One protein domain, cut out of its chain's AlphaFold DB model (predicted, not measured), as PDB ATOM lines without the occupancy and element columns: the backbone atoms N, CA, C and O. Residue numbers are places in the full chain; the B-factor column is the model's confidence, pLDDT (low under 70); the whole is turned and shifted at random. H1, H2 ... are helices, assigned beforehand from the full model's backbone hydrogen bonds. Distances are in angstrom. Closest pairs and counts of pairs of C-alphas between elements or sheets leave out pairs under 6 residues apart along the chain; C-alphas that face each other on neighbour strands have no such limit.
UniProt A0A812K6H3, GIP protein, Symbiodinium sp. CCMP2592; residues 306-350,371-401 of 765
ATOM      1  N   LEU A 306      21.187  28.714 -31.273       67.75
ATOM      2  CA  LEU A 306      20.544  29.882 -30.660       67.75
ATOM      3  C   LEU A 306      21.551  30.997 -30.321       67.75
ATOM      4  O   LEU A 306      21.195  32.168 -30.393       67.75
ATOM      5  N   ARG A 307      22.805  30.644 -30.005       70.62
ATOM      6  CA  ARG A 307      23.870  31.602 -29.671       70.62
ATOM      7  C   ARG A 307      24.358  32.389 -30.884       70.62
ATOM      8  O   ARG A 307      24.761  33.535 -30.729       70.62
ATOM      9  N   ASP A 308      24.284  31.802 -32.074       77.31
ATOM     10  CA  ASP A 308      24.700  32.462 -33.313       77.31
ATOM     11  C   ASP A 308      23.669  33.532 -33.709       77.31
ATOM     12  O   ASP A 308      24.037  34.645 -34.072       77.31
ATOM     13  N   VAL A 309      22.373  33.256 -33.494       77.75
ATOM     14  CA  VAL A 309      21.286  34.249 -33.628       77.75
ATOM     15  C   VAL A 309      21.485  35.438 -32.678       77.75
ATOM     16  O   VAL A 309      21.286  36.581 -33.082       77.75
ATOM     17  N   GLU A 310      21.882  35.196 -31.423       83.12
ATOM     18  CA  GLU A 310      22.165  36.279 -30.466       83.12
ATOM     19  C   GLU A 310      23.382  37.123 -30.890       83.12
ATOM     20  O   GLU A 310      23.352  38.351 -30.782       83.12
ATOM     21  N   LEU A 311      24.437  36.476 -31.398       82.88
ATOM     22  CA  LEU A 311      25.700  37.120 -31.767       82.88
ATOM     23  C   LEU A 311      25.615  37.914 -33.083       82.88
ATOM     24  O   LEU A 311      26.231  38.978 -33.188       82.88
ATOM     25  N   ASP A 312      24.837  37.439 -34.058       81.81
ATOM     26  CA  ASP A 312      24.576  38.142 -35.323       81.81
ATOM     27  C   ASP A 312      23.831  39.456 -35.083       81.81
ATOM     28  O   ASP A 312      24.265  40.512 -35.551       81.81
ATOM     29  N   VAL A 313      22.736  39.414 -34.310       83.25
ATOM     30  CA  VAL A 313      21.959  40.617 -33.973       83.25
ATOM     31  C   VAL A 313      22.829  41.593 -33.181       83.25
ATOM     32  O   VAL A 313      22.881  42.770 -33.526       83.25
ATOM     33  N   PHE A 314      23.583  41.123 -32.184       83.38
ATOM     34  CA  PHE A 314      24.501  41.983 -31.431       83.38
ATOM     35  C   PHE A 314      25.575  42.637 -32.320       83.38
ATOM     36  O   PHE A 314      25.815  43.842 -32.224       83.38
ATOM     37  N   THR A 315      26.171  41.879 -33.246       81.81
ATOM     38  CA  THR A 315      27.158  42.419 -34.196       81.81
ATOM     39  C   THR A 315      26.534  43.467 -35.127       81.81
ATOM     40  O   THR A 315      27.189  44.461 -35.441       81.81
ATOM     41  N   ALA A 316      25.271  43.295 -35.534       82.12
ATOM     42  CA  ALA A 316      24.556  44.274 -36.354       82.12
ATOM     43  C   ALA A 316      24.346  45.620 -35.633       82.12
ATOM     44  O   ALA A 316      24.472  46.666 -36.266       82.12
ATOM     45  N   PHE A 317      24.087  45.606 -34.320       81.31
ATOM     46  CA  PHE A 317      23.976  46.829 -33.513       81.31
ATOM     47  C   PHE A 317      25.329  47.539 -33.337       81.31
ATOM     48  O   PHE A 317      25.401  48.745 -33.570       81.31
ATOM     49  N   ILE A 318      26.423  46.822 -33.036       80.44
ATOM     50  CA  ILE A 318      27.771  47.437 -33.017       80.44
ATOM     51  C   ILE A 318      28.099  48.047 -34.390       80.44
ATOM     52  O   ILE A 318      28.558  49.183 -34.475       80.44
ATOM     53  N   GLY A 319      27.793  47.333 -35.479       76.88
ATOM     54  CA  GLY A 319      27.973  47.815 -36.852       76.88
ATOM     55  C   GLY A 319      27.129  49.042 -37.233       76.88
ATOM     56  O   GLY A 319      27.358  49.605 -38.304       76.88
ATOM     57  N   ALA A 320      26.184  49.455 -36.383       78.25
ATOM     58  CA  ALA A 320      25.351  50.646 -36.537       78.25
ATOM     59  C   ALA A 320      25.761  51.820 -35.619       78.25
ATOM     60  O   ALA A 320      25.101  52.856 -35.653       78.25
ATOM     61  N   GLY A 321      26.830  51.686 -34.819       75.12
ATOM     62  CA  GLY A 321      27.281  52.739 -33.895       75.12
ATOM     63  C   GLY A 321      26.490  52.800 -32.582       75.12
ATOM     64  O   GLY A 321      26.214  53.883 -32.079       75.12
ATOM     65  N   PHE A 322      26.087  51.642 -32.059       76.88
ATOM     66  CA  PHE A 322      25.367  51.507 -30.791       76.88
ATOM     67  C   PHE A 322      26.195  51.956 -29.571       76.88
ATOM     68  O   PHE A 322      27.340  51.530 -29.415       76.88
ATOM     69  N   ASP A 323      25.587  52.754 -28.688       75.00
ATOM     70  CA  ASP A 323      26.157  53.173 -27.402       75.00
ATOM     71  C   ASP A 323      25.851  52.135 -26.305       75.00
ATOM     72  O   ASP A 323      24.699  51.752 -26.087       75.00
ATOM     73  N   GLU A 324      26.894  51.664 -25.619       68.12
ATOM     74  CA  GLU A 324      26.806  50.643 -24.570       68.12
ATOM     75  C   GLU A 324      26.548  51.218 -23.165       68.12
ATOM     76  O   GLU A 324      26.321  50.438 -22.235       68.12
ATOM     77  N   GLU A 325      26.560  52.540 -22.972       72.75
ATOM     78  CA  GLU A 325      26.274  53.191 -21.684       72.75
ATOM     79  C   GLU A 325      24.803  53.615 -21.536       72.75
ATOM     80  O   GLU A 325      24.267  53.566 -20.420       72.75
ATOM     81  N   ASP A 326      24.113  53.941 -22.637       81.25
ATOM     82  CA  ASP A 326      22.690  54.291 -22.594       81.25
ATOM     83  C   ASP A 326      21.794  53.107 -22.173       81.25
ATOM     84  O   ASP A 326      21.871  51.971 -22.653       81.25
ATOM     85  N   LYS A 327      20.882  53.405 -21.247       75.12
ATOM     86  CA  LYS A 327      19.927  52.468 -20.657       75.12
ATOM     87  C   LYS A 327      18.748  52.198 -21.588       75.12
ATOM     88  O   LYS A 327      18.221  51.084 -21.547       75.12
ATOM     89  N   GLU A 328      18.333  53.165 -22.406       77.94
ATOM     90  CA  GLU A 328      17.220  52.984 -23.348       77.94
ATOM     91  C   GLU A 328      17.666  52.164 -24.566       77.94
ATOM     92  O   GLU A 328      17.025  51.163 -24.902       77.94
ATOM     93  N   ALA A 329      18.829  52.481 -25.137       78.75
ATOM     94  CA  ALA A 329      19.492  51.687 -26.165       78.75
ATOM     95  C   ALA A 329      19.733  50.237 -25.702       78.75
ATOM     96  O   ALA A 329      19.325  49.298 -26.393       78.75
ATOM     97  N   LEU A 330      20.309  50.017 -24.512       81.06
ATOM     98  CA  LEU A 330      20.539  48.665 -23.976       81.06
ATOM     99  C   LEU A 330      19.234  47.888 -23.759       81.06
ATOM    100  O   LEU A 330      19.187  46.687 -24.042       81.06
ATOM    101  N   ALA A 331      18.160  48.552 -23.321       79.56
ATOM    102  CA  ALA A 331      16.841  47.933 -23.236       79.56
ATOM    103  C   ALA A 331      16.309  47.526 -24.623       79.56
ATOM    104  O   ALA A 331      15.836  46.401 -24.778       79.56
ATOM    105  N   PHE A 332      16.437  48.383 -25.640       84.69
ATOM    106  CA  PHE A 332      15.987  48.107 -27.010       84.69
ATOM    107  C   PHE A 332      16.784  46.981 -27.696       84.69
ATOM    108  O   PHE A 332      16.199  46.111 -28.351       84.69
ATOM    109  N   LEU A 333      18.103  46.929 -27.492       84.50
ATOM    110  CA  LEU A 333      18.963  45.825 -27.932       84.50
ATOM    111  C   LEU A 333      18.533  44.499 -27.284       84.50
ATOM    112  O   LEU A 333      18.276  43.514 -27.983       84.50
ATOM    113  N   ALA A 334      18.397  44.477 -25.955       83.69
ATOM    114  CA  ALA A 334      17.976  43.288 -25.212       83.69
ATOM    115  C   ALA A 334      16.540  42.850 -25.554       83.69
ATOM    116  O   ALA A 334      16.235  41.653 -25.521       83.69
ATOM    117  N   ASP A 335      15.657  43.790 -25.906       82.94
ATOM    118  CA  ASP A 335      14.311  43.505 -26.399       82.94
ATOM    119  C   ASP A 335      14.363  42.784 -27.756       82.94
ATOM    120  O   ASP A 335      13.765  41.709 -27.914       82.94
ATOM    121  N   THR A 336      15.140  43.338 -28.690       86.00
ATOM    122  CA  THR A 336      15.279  42.866 -30.075       86.00
ATOM    123  C   THR A 336      15.880  41.462 -30.144       86.00
ATOM    124  O   THR A 336      15.302  40.578 -30.782       86.00
ATOM    125  N   VAL A 337      16.987  41.202 -29.435       87.00
ATOM    126  CA  VAL A 337      17.627  39.873 -29.436       87.00
ATOM    127  C   VAL A 337      16.697  38.808 -28.836       87.00
ATOM    128  O   VAL A 337      16.563  37.711 -29.385       87.00
ATOM    129  N   GLN A 338      15.984  39.129 -27.751       84.94
ATOM    130  CA  GLN A 338      15.015  38.204 -27.151       84.94
ATOM    131  C   GLN A 338      13.765  37.985 -28.022       84.94
ATOM    132  O   GLN A 338      13.139  36.929 -27.934       84.94
ATOM    133  N   CYS A 339      13.397  38.935 -28.888       82.25
ATOM    134  CA  CYS A 339      12.352  38.728 -29.893       82.25
ATOM    135  C   CYS A 339      12.789  37.724 -30.972       82.25
ATOM    136  O   CYS A 339      12.055  36.769 -31.245       82.25
ATOM    137  N   GLU A 340      13.984  37.877 -31.553       82.88
ATOM    138  CA  GLU A 340      14.443  36.976 -32.621       82.88
ATOM    139  C   GLU A 340      14.791  35.565 -32.125       82.88
ATOM    140  O   GLU A 340      14.472  34.595 -32.817       82.88
ATOM    141  N   THR A 341      15.326  35.391 -30.909       81.12
ATOM    142  CA  THR A 341      15.520  34.040 -30.336       81.12
ATOM    143  C   THR A 341      14.189  33.325 -30.086       81.12
ATOM    144  O   THR A 341      14.052  32.144 -30.424       81.12
ATOM    145  N   VAL A 342      13.158  34.026 -29.599       80.00
ATOM    146  CA  VAL A 342      11.795  33.475 -29.463       80.00
ATOM    147  C   VAL A 342      11.193  33.142 -30.833       80.00
ATOM    148  O   VAL A 342      10.632  32.054 -31.007       80.00
ATOM    149  N   ALA A 343      11.357  34.008 -31.836       80.56
ATOM    150  CA  ALA A 343      10.911  33.744 -33.204       80.56
ATOM    151  C   ALA A 343      11.662  32.555 -33.837       80.56
ATOM    152  O   ALA A 343      11.061  31.726 -34.524       80.56
ATOM    153  N   PHE A 344      12.964  32.409 -33.583       80.31
ATOM    154  CA  PHE A 344      13.777  31.267 -34.008       80.31
ATOM    155  C   PHE A 344      13.298  29.965 -33.352       80.31
ATOM    156  O   PHE A 344      12.970  29.008 -34.058       80.31
ATOM    157  N   MET A 345      13.115  29.950 -32.025       78.25
ATOM    158  CA  MET A 345      12.518  28.813 -31.311       78.25
ATOM    159  C   MET A 345      11.127  28.450 -31.846       78.25
ATOM    160  O   MET A 345      10.800  27.267 -31.945       78.25
ATOM    161  N   ALA A 346      10.287  29.435 -32.176       77.06
ATOM    162  CA  ALA A 346       8.953  29.203 -32.726       77.06
ATOM    163  C   ALA A 346       9.014  28.577 -34.132       77.06
ATOM    164  O   ALA A 346       8.310  27.597 -34.396       77.06
ATOM    165  N   ARG A 347       9.905  29.074 -35.003       76.25
ATOM    166  CA  ARG A 347      10.192  28.507 -36.335       76.25
ATOM    167  C   ARG A 347      10.693  27.056 -36.220       76.25
ATOM    168  O   ARG A 347      10.143  26.169 -36.878       76.25
ATOM    169  N   ALA A 348      11.627  26.772 -35.310       73.25
ATOM    170  CA  ALA A 348      12.120  25.416 -35.035       73.25
ATOM    171  C   ALA A 348      11.022  24.474 -34.493       73.25
ATOM    172  O   ALA A 348      10.832  23.369 -35.007       73.25
ATOM    173  N   LYS A 349      10.222  24.923 -33.515       74.44
ATOM    174  CA  LYS A 349       9.084  24.162 -32.955       74.44
ATOM    175  C   LYS A 349       7.965  23.920 -33.979       74.44
ATOM    176  O   LYS A 349       7.222  22.951 -33.838       74.44
ATOM    177  N   ALA A 350       7.836  24.759 -35.010       67.94
ATOM    178  CA  ALA A 350       6.924  24.533 -36.131       67.94
ATOM    179  C   ALA A 350       7.465  23.482 -37.122       67.94
ATOM    180  O   ALA A 350       6.720  22.564 -37.473       67.94
ATOM    181  N   GLY A 371      36.088  45.374 -35.695       60.97
ATOM    182  CA  GLY A 371      37.383  45.393 -34.985       60.97
ATOM    183  C   GLY A 371      37.506  44.465 -33.762       60.97
ATOM    184  O   GLY A 371      38.612  44.152 -33.346       60.97
ATOM    185  N   LEU A 372      36.390  43.995 -33.201       72.12
ATOM    186  CA  LEU A 372      36.339  43.107 -32.036       72.12
ATOM    187  C   LEU A 372      36.342  41.630 -32.444       72.12
ATOM    188  O   LEU A 372      35.609  41.246 -33.366       72.12
ATOM    189  N   THR A 373      37.064  40.785 -31.704       79.06
ATOM    190  CA  THR A 373      37.076  39.329 -31.924       79.06
ATOM    191  C   THR A 373      35.695  38.700 -31.683       79.06
ATOM    192  O   THR A 373      34.808  39.282 -31.047       79.06
ATOM    193  N   VAL A 374      35.498  37.470 -32.164       76.81
ATOM    194  CA  VAL A 374      34.287  36.677 -31.877       76.81
ATOM    195  C   VAL A 374      34.119  36.433 -30.369       76.81
ATOM    196  O   VAL A 374      32.991  36.363 -29.873       76.81
ATOM    197  N   GLU A 375      35.217  36.338 -29.620       75.94
ATOM    198  CA  GLU A 375      35.200  36.042 -28.185       75.94
ATOM    199  C   GLU A 375      34.907  37.279 -27.333       75.94
ATOM    200  O   GLU A 375      34.102  37.203 -26.404       75.94
ATOM    201  N   ASP A 376      35.446  38.444 -27.698       78.94
ATOM    202  CA  ASP A 376      35.107  39.713 -27.043       78.94
ATOM    203  C   ASP A 376      33.635  40.076 -27.267       78.94
ATOM    204  O   ASP A 376      32.953  40.503 -26.332       78.94
ATOM    205  N   ARG A 377      33.088  39.815 -28.466       78.19
ATOM    206  CA  ARG A 377      31.647  39.984 -28.730       78.19
ATOM    207  C   ARG A 377      30.792  39.057 -27.861       78.19
ATOM    208  O   ARG A 377      29.775  39.497 -27.328       78.19
ATOM    209  N   ARG A 378      31.210  37.802 -27.651       80.94
ATOM    210  CA  ARG A 378      30.552  36.875 -26.705       80.94
ATOM    211  C   ARG A 378      30.648  37.374 -25.255       80.94
ATOM    212  O   ARG A 378      29.669  37.259 -24.520       80.94
ATOM    213  N   ARG A 379      31.782  37.967 -24.855       82.94
ATOM    214  CA  ARG A 379      31.998  38.551 -23.516       82.94
ATOM    215  C   ARG A 379      31.077  39.752 -23.266       82.94
ATOM    216  O   ARG A 379      30.372  39.765 -22.259       82.94
ATOM    217  N   LYS A 380      30.997  40.700 -24.208       82.00
ATOM    218  CA  LYS A 380      30.076  41.852 -24.132       82.00
ATOM    219  C   LYS A 380      28.603  41.431 -24.122       82.00
ATOM    220  O   LYS A 380      27.828  41.919 -23.304       82.00
ATOM    221  N   LEU A 381      28.214  40.469 -24.963       84.06
ATOM    222  CA  LEU A 381      26.853  39.920 -24.970       84.06
ATOM    223  C   LEU A 381      26.467  39.309 -23.607       84.06
ATOM    224  O   LEU A 381      25.333  39.470 -23.157       84.06
ATOM    225  N   HIS A 382      27.409  38.652 -22.922       82.75
ATOM    226  CA  HIS A 382      27.206  38.156 -21.558       82.75
ATOM    227  C   HIS A 382      27.037  39.299 -20.541       82.75
ATOM    228  O   HIS A 382      26.125  39.250 -19.718       82.75
ATOM    229  N   GLU A 383      27.838  40.364 -20.613       83.50
ATOM    230  CA  GLU A 383      27.656  41.555 -19.764       83.50
ATOM    231  C   GLU A 383      26.272  42.204 -19.963       83.50
ATOM    232  O   GLU A 383      25.587  42.561 -19.000       83.50
ATOM    233  N   ILE A 384      25.792  42.270 -21.205       83.75
ATOM    234  CA  ILE A 384      24.455  42.780 -21.531       83.75
ATOM    235  C   ILE A 384      23.355  41.861 -20.963       83.75
ATOM    236  O   ILE A 384      22.343  42.367 -20.465       83.75
ATOM    237  N   LYS A 385      23.554  40.533 -20.925       84.88
ATOM    238  CA  LYS A 385      22.671  39.588 -20.200       84.88
ATOM    239  C   LYS A 385      22.672  39.815 -18.679       84.88
ATOM    240  O   LYS A 385      21.619  39.678 -18.054       84.88
ATOM    241  N   LEU A 386      23.793  40.235 -18.084       83.81
ATOM    242  CA  LEU A 386      23.858  40.635 -16.667       83.81
ATOM    243  C   LEU A 386      23.103  41.951 -16.394       83.81
ATOM    244  O   LEU A 386      22.403  42.067 -15.386       83.81
ATOM    245  N   ARG A 387      23.211  42.941 -17.291       82.25
ATOM    246  CA  ARG A 387      22.613  44.284 -17.125       82.25
ATOM    247  C   ARG A 387      21.095  44.315 -17.398       82.25
ATOM    248  O   ARG A 387      20.365  45.037 -16.703       82.25
ATOM    249  N   SER A 388      20.619  43.524 -18.363       84.75
ATOM    250  CA  SER A 388      19.219  43.462 -18.838       84.75
ATOM    251  C   SER A 388      18.356  42.385 -18.146       84.75
ATOM    252  O   SER A 388      18.829  41.651 -17.282       84.75
ATOM    253  N   THR A 389      17.061  42.310 -18.486       85.94
ATOM    254  CA  THR A 389      16.070  41.369 -17.920       85.94
ATOM    255  C   THR A 389      15.567  40.337 -18.937       85.94
ATOM    256  O   THR A 389      15.412  40.617 -20.126       85.94
ATOM    257  N   CYS A 390      15.242  39.135 -18.455       84.62
ATOM    258  CA  CYS A 390      14.626  38.067 -19.241       84.62
ATOM    259  C   CYS A 390      13.117  38.280 -19.440       84.62
ATOM    260  O   CYS A 390      12.351  38.262 -18.471       84.62
ATOM    261  N   LYS A 391      12.649  38.321 -20.693       82.25
ATOM    262  CA  LYS A 391      11.216  38.411 -21.047       82.25
ATOM    263  C   LYS A 391      10.350  37.249 -20.540       82.25
ATOM    264  O   LYS A 391       9.139  37.395 -20.447       82.25
ATOM    265  N   THR A 392      10.940  36.088 -20.237       75.69
ATOM    266  CA  THR A 392      10.189  34.882 -19.821       75.69
ATOM    267  C   THR A 392      10.022  34.748 -18.302       75.69
ATOM    268  O   THR A 392       9.067  34.112 -17.858       75.69
ATOM    269  N   CYS A 393      10.923  35.322 -17.495       79.06
ATOM    270  CA  CYS A 393      10.919  35.150 -16.033       79.06
ATOM    271  C   CYS A 393      11.128  36.449 -15.224       79.06
ATOM    272  O   CYS A 393      11.116  36.398 -13.995       79.06
ATOM    273  N   GLY A 394      11.362  37.591 -15.881       78.81
ATOM    274  CA  GLY A 394      11.559  38.912 -15.265       78.81
ATOM    275  C   GLY A 394      12.911  39.144 -14.574       78.81
ATOM    276  O   GLY A 394      13.224  40.279 -14.225       78.81
ATOM    277  N   ARG A 395      13.730  38.103 -14.371       79.56
ATOM    278  CA  ARG A 395      15.020  38.199 -13.663       79.56
ATOM    279  C   ARG A 395      16.120  38.773 -14.564       79.56
ATOM    280  O   ARG A 395      16.057  38.623 -15.783       79.56
ATOM    281  N   LYS A 396      17.131  39.399 -13.954       81.19
ATOM    282  CA  LYS A 396      18.400  39.759 -14.611       81.19
ATOM    283  C   LYS A 396      19.381  38.581 -14.600       81.19
ATOM    284  O   LYS A 396      19.185  37.645 -13.824       81.19
ATOM    285  N   GLY A 397      20.424  38.638 -15.429       80.12
ATOM    286  CA  GLY A 397      21.525  37.665 -15.448       80.12
ATOM    287  C   GLY A 397      21.553  36.749 -16.674       80.12
ATOM    288  O   GLY A 397      22.624  36.375 -17.133       80.12
ATOM    289  N   HIS A 398      20.388  36.408 -17.224       83.00
ATOM    290  CA  HIS A 398      20.230  35.426 -18.302       83.00
ATOM    291  C   HIS A 398      19.054  35.794 -19.214       83.00
ATOM    292  O   HIS A 398      18.190  36.575 -18.816       83.00
ATOM    293  N   TRP A 399      18.950  35.176 -20.394       86.81
ATOM    294  CA  TRP A 399      17.803  35.308 -21.302       86.81
ATOM    295  C   TRP A 399      17.054  33.980 -21.519       86.81
ATOM    296  O   TRP A 399      17.387  32.923 -20.974       86.81
ATOM    297  N   ALA A 400      15.960  34.050 -22.279       74.44
ATOM    298  CA  ALA A 400      15.033  32.948 -22.513       74.44
ATOM    299  C   ALA A 400      15.630  31.857 -23.426       74.44
ATOM    300  O   ALA A 400      15.445  31.865 -24.640       74.44
ATOM    301  N   GLY A 401      16.317  30.886 -22.823       69.50
ATOM    302  CA  GLY A 401      16.990  29.786 -23.523       69.50
ATOM    303  C   GLY A 401      18.318  29.384 -22.881       69.50
ATOM    304  O   GLY A 401      18.783  28.267 -23.101       69.50
TER     305      GLY A 401
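AT A GLANCE: This is residues 306 to 350 and 371 to 401 of the 765 residues of the protein "GIP protein" of Symbiodinium sp. CCMP2592 (UniProt A0A812K6H3). A long helix, H2, makes the length and pairs with the shorter H1 in a helical hairpin; H3 crosses H1 nearly at right angles, and an unnamed tail, residues 388 to 401, loops back from H3. The printed part has 76 residues with three named helices, H1, H2, H3 in chain order, and no named strand: all helix. It is compact, radius of gyration of the C-alphas 12.1 A, elongated at 37 by 24 by 19 A.

HOW THE PARTS SIT: H2, residues 327 to 350, with its residues 333 to 344 touches H1, residues 306 to 318, closest at C-alphas 337 and 310, 5.9 A, opposite ways at a shallow tilt of 34 degrees, only just short of steep. Residues 377 to 381 of H3, residues 374 to 387, touch residues 311 to 315 of H1, about perpendicular at 89 degrees; C-alphas 378 and 311 are closest, 7.0 A. H2 and H3 only just touch, with 3 pairs of C-alphas within 8 A, closest Ala 334 and Ile 384 at 7.5 A. In H1, H2 and H3 every O i to N i+4 pair is within hydrogen-bond range.

IN THESE COORDINATES: H2 is 34.5 A long from C-alpha 327 (19.927, 52.468, -20.657), H3 20.3 A to C-alpha 387 (22.613, 44.284, -17.125), H1 19.1 A.

THE WHOLE: Residues 351 to 370 are not printed; C-alphas 350 and 371 are 36.9 A apart. Residues 306, 324, 350, 371 and 401 are under pLDDT 70.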